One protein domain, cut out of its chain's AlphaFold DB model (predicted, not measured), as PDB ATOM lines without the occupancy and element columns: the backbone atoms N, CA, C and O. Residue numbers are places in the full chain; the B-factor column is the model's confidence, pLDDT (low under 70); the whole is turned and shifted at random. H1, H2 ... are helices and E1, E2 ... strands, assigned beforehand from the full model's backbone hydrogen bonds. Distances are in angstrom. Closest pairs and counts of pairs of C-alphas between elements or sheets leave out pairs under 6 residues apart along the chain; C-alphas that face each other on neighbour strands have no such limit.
ATOM      1  N   ARG A  17      -3.489  31.623 -31.592       77.81
ATOM      2  CA  ARG A  17      -4.896  31.639 -32.008       77.81
ATOM      3  C   ARG A  17      -5.203  30.424 -32.877       77.81
ATOM      4  O   ARG A  17      -4.406  30.055 -33.730       77.81
ATOM      5  N   ARG A  18      -6.388  29.831 -32.706       82.88
ATOM      6  CA  ARG A  18      -6.879  28.712 -33.527       82.88
ATOM      7  C   ARG A  18      -8.204  29.049 -34.202       82.88
ATOM      8  O   ARG A  18      -9.091  29.608 -33.559       82.88
ATOM      9  N   TRP A  19      -8.374  28.667 -35.467       81.56
ATOM     10  CA  TRP A  19      -9.678  28.688 -36.145       81.56
ATOM     11  C   TRP A  19      -9.799  27.591 -37.202       81.56
ATOM     12  O   TRP A  19      -8.810  26.993 -37.620       81.56
ATOM     13  N   TYR A  20     -11.026  27.351 -37.668       82.44
ATOM     14  CA  TYR A  20     -11.304  26.426 -38.762       82.44
ATOM     15  C   TYR A  20     -11.690  27.187 -40.031       82.44
ATOM     16  O   TYR A  20     -12.468  28.141 -40.001       82.44
ATOM     17  N   THR A  21     -11.145  26.776 -41.173       79.88
ATOM     18  CA  THR A  21     -11.521  27.337 -42.478       79.88
ATOM     19  C   THR A  21     -12.821  26.711 -42.993       79.88
ATOM     20  O   THR A  21     -13.206  25.618 -42.587       79.88
ATOM     21  N   LYS A  22     -13.460  27.343 -43.990       69.25
ATOM     22  CA  LYS A  22     -14.650  26.791 -44.676       69.25
ATOM     23  C   LYS A  22     -14.426  25.409 -45.310       69.25
ATOM     24  O   LYS A  22     -15.387  24.712 -45.596       69.25
ATOM     25  N   LYS A  23     -13.166  25.032 -45.548       78.56
ATOM     26  CA  LYS A  23     -12.763  23.732 -46.099       78.56
ATOM     27  C   LYS A  23     -12.428  22.699 -45.005       78.56
ATOM     28  O   LYS A  23     -11.899  21.646 -45.326       78.56
ATOM     29  N   GLY A  24     -12.676  23.009 -43.729       83.38
ATOM     30  CA  GLY A  24     -12.449  22.106 -42.593       83.38
ATOM     31  C   GLY A  24     -11.029  22.113 -42.015       83.38
ATOM     32  O   GLY A  24     -10.786  21.448 -41.016       83.38
ATOM     33  N   TRP A  25     -10.092  22.874 -42.590       78.31
ATOM     34  CA  TRP A  25      -8.716  22.958 -42.077       78.31
ATOM     35  C   TRP A  25      -8.674  23.659 -40.726       78.31
ATOM     36  O   TRP A  25      -9.208  24.762 -40.615       78.31
ATOM     37  N   CYS A  26      -7.993  23.053 -39.756       87.12
ATOM     38  CA  CYS A  26      -7.611  23.691 -38.503       87.12
ATOM     39  C   CYS A  26      -6.344  24.524 -38.731       87.12
ATOM     40  O   CYS A  26      -5.344  23.998 -39.217       87.12
ATOM     41  N   VAL A  27      -6.396  25.811 -38.409       77.50
ATOM     42  CA  VAL A  27      -5.279  26.748 -38.541       77.50
ATOM     43  C   VAL A  27      -4.876  27.220 -37.154       77.50
ATOM     44  O   VAL A  27      -5.739  27.599 -36.362       77.50
ATOM     45  N   PHE A  28      -3.570  27.205 -36.893       84.50
ATOM     46  CA  PHE A  28      -2.944  27.804 -35.720       84.50
ATOM     47  C   PHE A  28      -2.092  28.988 -36.182       84.50
ATOM     48  O   PHE A  28      -1.279  28.846 -37.091       84.50
ATOM     49  N   GLU A  29      -2.284  30.145 -35.566       77.94
ATOM     50  CA  GLU A  29      -1.554  31.378 -35.844       77.94
ATOM     51  C   GLU A  29      -0.824  31.815 -34.585       77.94
ATOM     52  O   GLU A  29      -1.430  31.976 -33.522       77.94
ATOM     53  N   ILE A  30       0.481  32.014 -34.724       81.25
ATOM     54  CA  ILE A  30       1.336  32.567 -33.683       81.25
ATOM     55  C   ILE A  30       1.515  34.041 -34.032       81.25
ATOM     56  O   ILE A  30       2.153  34.364 -35.029       81.25
ATOM     57  N   HIS A  31       0.902  34.927 -33.253       78.56
ATOM     58  CA  HIS A  31       0.920  36.366 -33.514       78.56
ATOM     59  C   HIS A  31       0.976  37.115 -32.185       78.56
ATOM     60  O   HIS A  31       0.282  36.741 -31.241       78.56
ATOM     61  N   TYR A  32       1.752  38.197 -32.094       78.88
ATOM     62  CA  TYR A  32       1.952  38.905 -30.820       78.88
ATOM     63  C   TYR A  32       0.634  39.444 -30.230       78.88
ATOM     64  O   TYR A  32       0.421  39.385 -29.030       78.88
ATOM     65  N   ARG A  33      -0.316  39.879 -31.070       71.75
ATOM     66  CA  ARG A  33      -1.684  40.252 -30.640       71.75
ATOM     67  C   ARG A  33      -2.462  39.121 -29.956       71.75
ATOM     68  O   ARG A  33      -3.436  39.392 -29.255       71.75
ATOM     69  N   SER A  34      -2.073  37.868 -30.144       75.44
ATOM     70  CA  SER A  34      -2.681  36.719 -29.468       75.44
ATOM     71  C   SER A  34      -2.135  36.516 -28.049       75.44
ATOM     72  O   SER A  34      -2.732  35.763 -27.289       75.44
ATOM     73  N   ASP A  35      -1.068  37.222 -27.670       79.56
ATOM     74  CA  ASP A  35      -0.462  37.235 -26.336       79.56
ATOM     75  C   ASP A  35      -0.944  38.481 -25.561       79.56
ATOM     76  O   ASP A  35      -0.689  39.606 -26.006       79.56
ATOM     77  N   PRO A  36      -1.685  38.329 -24.447       76.06
ATOM     78  CA  PRO A  36      -2.212  39.455 -23.678       76.06
ATOM     79  C   PRO A  36      -1.149  40.448 -23.190       76.06
ATOM     80  O   PRO A  36      -1.433  41.647 -23.154       76.06
ATOM     81  N   GLU A  37       0.062  39.987 -22.868       78.19
ATOM     82  CA  GLU A  37       1.142  40.829 -22.335       78.19
ATOM     83  C   GLU A  37       1.782  41.717 -23.413       78.19
ATOM     84  O   GLU A  37       2.366  42.761 -23.114       78.19
ATOM     85  N   LYS A  38       1.623  41.351 -24.691       77.94
ATOM     86  CA  LYS A  38       2.221  42.039 -25.851       77.94
ATOM     87  C   LYS A  38       1.260  42.993 -26.570       77.94
ATOM     88  O   LYS A  38       1.553  43.474 -27.661       77.94
ATOM     89  N   ARG A  39       0.089  43.279 -25.985       72.94
ATOM     90  CA  ARG A  39      -0.952  44.144 -26.586       72.94
ATOM     91  C   ARG A  39      -0.819  45.629 -26.255       72.94
ATOM     92  O   ARG A  39      -1.576  46.434 -26.795       72.94
ATOM     93  N   SER A  40       0.079  46.000 -25.346       77.50
ATOM     94  CA  SER A  40       0.231  47.396 -24.938       77.50
ATOM     95  C   SER A  40       0.894  48.234 -26.038       77.50
ATOM     96  O   SER A  40       1.742  47.755 -26.792       77.50
ATOM     97  N   GLN A  41       0.526  49.517 -26.114       63.91
ATOM     98  CA  GLN A  41       1.151  50.469 -27.043       63.91
ATOM     99  C   GLN A  41       2.645  50.664 -26.746       63.91
ATOM    100  O   GLN A  41       3.442  50.855 -27.657       63.91
ATOM    101  N   GLU A  42       3.042  50.553 -25.477       77.00
ATOM    102  CA  GLU A  42       4.444  50.623 -25.055       77.00
ATOM    103  C   GLU A  42       5.264  49.431 -25.556       77.00
ATOM    104  O   GLU A  42       6.411  49.601 -25.971       77.00
ATOM    105  N   TRP A  43       4.687  48.225 -25.539       85.62
ATOM    106  CA  TRP A  43       5.332  47.051 -26.116       85.62
ATOM    107  C   TRP A  43       5.441  47.187 -27.634       85.62
ATOM    108  O   TRP A  43       6.513  46.952 -28.184       85.62
ATOM    109  N   LEU A  44       4.367  47.636 -28.296       70.12
ATOM    110  CA  LEU A  44       4.351  47.850 -29.743       70.12
ATOM    111  C   LEU A  44       5.433  48.846 -30.174       70.12
ATOM    112  O   LEU A  44       6.194  48.555 -31.090       70.12
ATOM    113  N   ALA A  45       5.557  49.979 -29.477       64.62
ATOM    114  CA  ALA A  45       6.589  50.975 -29.749       64.62
ATOM    115  C   ALA A  45       8.006  50.397 -29.598       64.62
ATOM    116  O   ALA A  45       8.844  50.604 -30.471       64.62
ATOM    117  N   LYS A  46       8.261  49.609 -28.543       76.50
ATOM    118  CA  LYS A  46       9.551  48.923 -28.341       76.50
ATOM    119  C   LYS A  46       9.826  47.854 -29.400       76.50
ATOM    120  O   LYS A  46      10.964  47.701 -29.823       76.50
ATOM    121  N   ALA A  47       8.806  47.113 -29.826       71.81
ATOM    122  CA  ALA A  47       8.939  46.089 -30.853       71.81
ATOM    123  C   ALA A  47       9.219  46.710 -32.232       71.81
ATOM    124  O   ALA A  47      10.099  46.226 -32.941       71.81
ATOM    125  N   VAL A  48       8.551  47.817 -32.575       60.03
ATOM    126  CA  VAL A  48       8.832  48.603 -33.789       60.03
ATOM    127  C   VAL A  48      10.254  49.172 -33.757       60.03
ATOM    128  O   VAL A  48      10.971  49.035 -34.741       60.03
ATOM    129  N   ASP A  49      10.687  49.740 -32.629       67.94
ATOM    130  CA  ASP A  49      12.033  50.320 -32.458       67.94
ATOM    131  C   ASP A  49      13.151  49.256 -32.440       67.94
ATOM    132  O   ASP A  49      14.291  49.519 -32.811       67.94
ATOM    133  N   SER A  50      12.823  48.014 -32.063       71.62
ATOM    134  CA  SER A  50      13.756  46.876 -32.109       71.62
ATOM    135  C   SER A  50      14.014  46.337 -33.519       71.62
ATOM    136  O   SER A  50      14.912  45.513 -33.712       71.62
ATOM    137  N   MET A  51      13.219  46.771 -34.499       68.38
ATOM    138  CA  MET A  51      13.349  46.369 -35.893       68.38
ATOM    139  C   MET A  51      14.130  47.426 -36.677       68.38
ATOM    140  O   MET A  51      14.012  48.618 -36.404       68.38
ATOM    141  N   PRO A  52      14.907  47.021 -37.694       53.62
ATOM    142  CA  PRO A  52      15.689  47.963 -38.495       53.62
ATOM    143  C   PRO A  52      14.820  48.962 -39.275       53.62
ATOM    144  O   PRO A  52      15.304  50.029 -39.649       53.62
ATOM    145  N   ASP A  53      13.554  48.623 -39.530       55.97
ATOM    146  CA  ASP A  53      12.580  49.453 -40.226       55.97
ATOM    147  C   ASP A  53      11.141  48.928 -40.003       55.97
ATOM    148  O   ASP A  53      10.926  47.778 -39.601       55.97
ATOM    149  N   LEU A  54      10.145  49.765 -40.309       46.91
ATOM    150  CA  LEU A  54       8.720  49.448 -40.146       46.91
ATOM    151  C   LEU A  54       8.247  48.279 -41.038       46.91
ATOM    152  O   LEU A  54       7.273  47.612 -40.702       46.91
ATOM    153  N   MET A  55       8.919  47.994 -42.157       55.25
ATOM    154  CA  MET A  55       8.563  46.880 -43.047       55.25
ATOM    155  C   MET A  55       9.055  45.545 -42.492       55.25
ATOM    156  O   MET A  55       8.336  44.552 -42.567       55.25
ATOM    157  N   SER A  56      10.242  45.519 -41.882       57.38
ATOM    158  CA  SER A  56      10.725  44.370 -41.110       57.38
ATOM    159  C   SER A  56       9.783  44.069 -39.940       57.38
ATOM    160  O   SER A  56       9.443  42.911 -39.715       57.38
ATOM    161  N   PHE A  57       9.262  45.105 -39.274       64.38
ATOM    162  CA  PHE A  57       8.201  44.937 -38.282       64.38
ATOM    163  C   PHE A  57       6.914  44.360 -38.900       64.38
ATOM    164  O   PHE A  57       6.390  43.366 -38.405       64.38
ATOM    165  N   ASN A  58       6.432  44.907 -40.019       55.41
ATOM    166  CA  ASN A  58       5.216  44.410 -40.669       55.41
ATOM    167  C   ASN A  58       5.355  42.956 -41.165       55.41
ATOM    168  O   ASN A  58       4.412  42.175 -41.064       55.41
ATOM    169  N   ARG A  59       6.533  42.554 -41.651       65.00
ATOM    170  CA  ARG A  59       6.799  41.173 -42.074       65.00
ATOM    171  C   ARG A  59       6.836  40.203 -40.891       65.00
ATOM    172  O   ARG A  59       6.167  39.177 -40.934       65.00
ATOM    173  N   GLU A  60       7.620  40.514 -39.857       71.38
ATOM    174  CA  GLU A  60       7.867  39.591 -38.739       71.38
ATOM    175  C   GLU A  60       6.730  39.589 -37.701       71.38
ATOM    176  O   GLU A  60       6.416  38.546 -37.131       71.38
ATOM    177  N   PHE A  61       6.100  40.743 -37.449       70.75
ATOM    178  CA  PHE A  61       5.097  40.911 -36.389       70.75
ATOM    179  C   PHE A  61       3.670  41.009 -36.913       70.75
ATOM    180  O   PHE A  61       2.789  40.425 -36.290       70.75
ATOM    181  N   GLU A  62       3.426  41.716 -38.021       67.56
ATOM    182  CA  GLU A  62       2.082  41.807 -38.629       67.56
ATOM    183  C   GLU A  62       1.809  40.685 -39.635       67.56
ATOM    184  O   GLU A  62       0.689  40.569 -40.136       67.56
ATOM    185  N   VAL A  63       2.814  39.847 -39.920       66.00
ATOM    186  CA  VAL A  63       2.691  38.711 -40.839       66.00
ATOM    187  C   VAL A  63       2.192  39.201 -42.218       66.00
ATOM    188  O   VAL A  63       1.432  38.536 -42.926       66.00
ATOM    189  N   ASP A  64       2.611  40.419 -42.593       57.59
ATOM    190  CA  ASP A  64       2.278  41.070 -43.857       57.59
ATOM    191  C   ASP A  64       3.220  40.590 -44.962       57.59
ATOM    192  O   ASP A  64       4.306  41.131 -45.215       57.59
ATOM    193  N   TRP A  65       2.753  39.560 -45.658       52.47
ATOM    194  CA  TRP A  65       3.433  38.941 -46.792       52.47
ATOM    195  C   TRP A  65       3.450  39.810 -48.066       52.47
ATOM    196  O   TRP A  65       4.021  39.393 -49.068       52.47
TER     197      TRP A  65
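Overview. This is residues 17 to 65 of the 359 residues of an uncharacterized protein of Candidatus Pacearchaeota archaeon (UniProt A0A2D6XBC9). A two-strand hairpin, E1 and E2, makes one end of a flat, open outline; two short helices, H1 and H2, set about at right angles, make the other, joined to it by a winding link. The printed part has 49 residues, in the order E1, E2, H1, H2, with an antiparallel sheet, and its class is mixed. It is loose, with a radius of gyration of the C-alphas of 13.3 A and spans of 39 by 24 by 10 A.

Along the chain. Find C-alpha 17 at (-4.896, 31.639, -32.008), where E1 begins, residues 17 to 20. E2 follows, residues 26 to 30, 13.5 A long. H1, residues 41 to 49, runs 12.2 A; H2, residues 54 to 60, ends at C-alpha 60 (7.867, 39.591, -38.739).

Arrangement. In the hairpin, look for N 17 and O 29, 2.8 A apart, within hydrogen-bond range. H1 and H2 only just touch, only at the corner, with 3 pairs of C-alphas within 8 A; the closest C-alphas, of Val 48 and Phe 57, are 5.8 A apart. Their lines are about perpendicular, at 82 degrees. In H1 and H2 every O i to N i+4 pair is within hydrogen-bond range. E1 is apart from both helices.

Size, cuts and confidence. The C-alphas farthest apart, of Lys 23 and Asp 49, are 38.8 A apart. The printed part has no cut and no long link. Confidence is low at residues 51 to 59, among others.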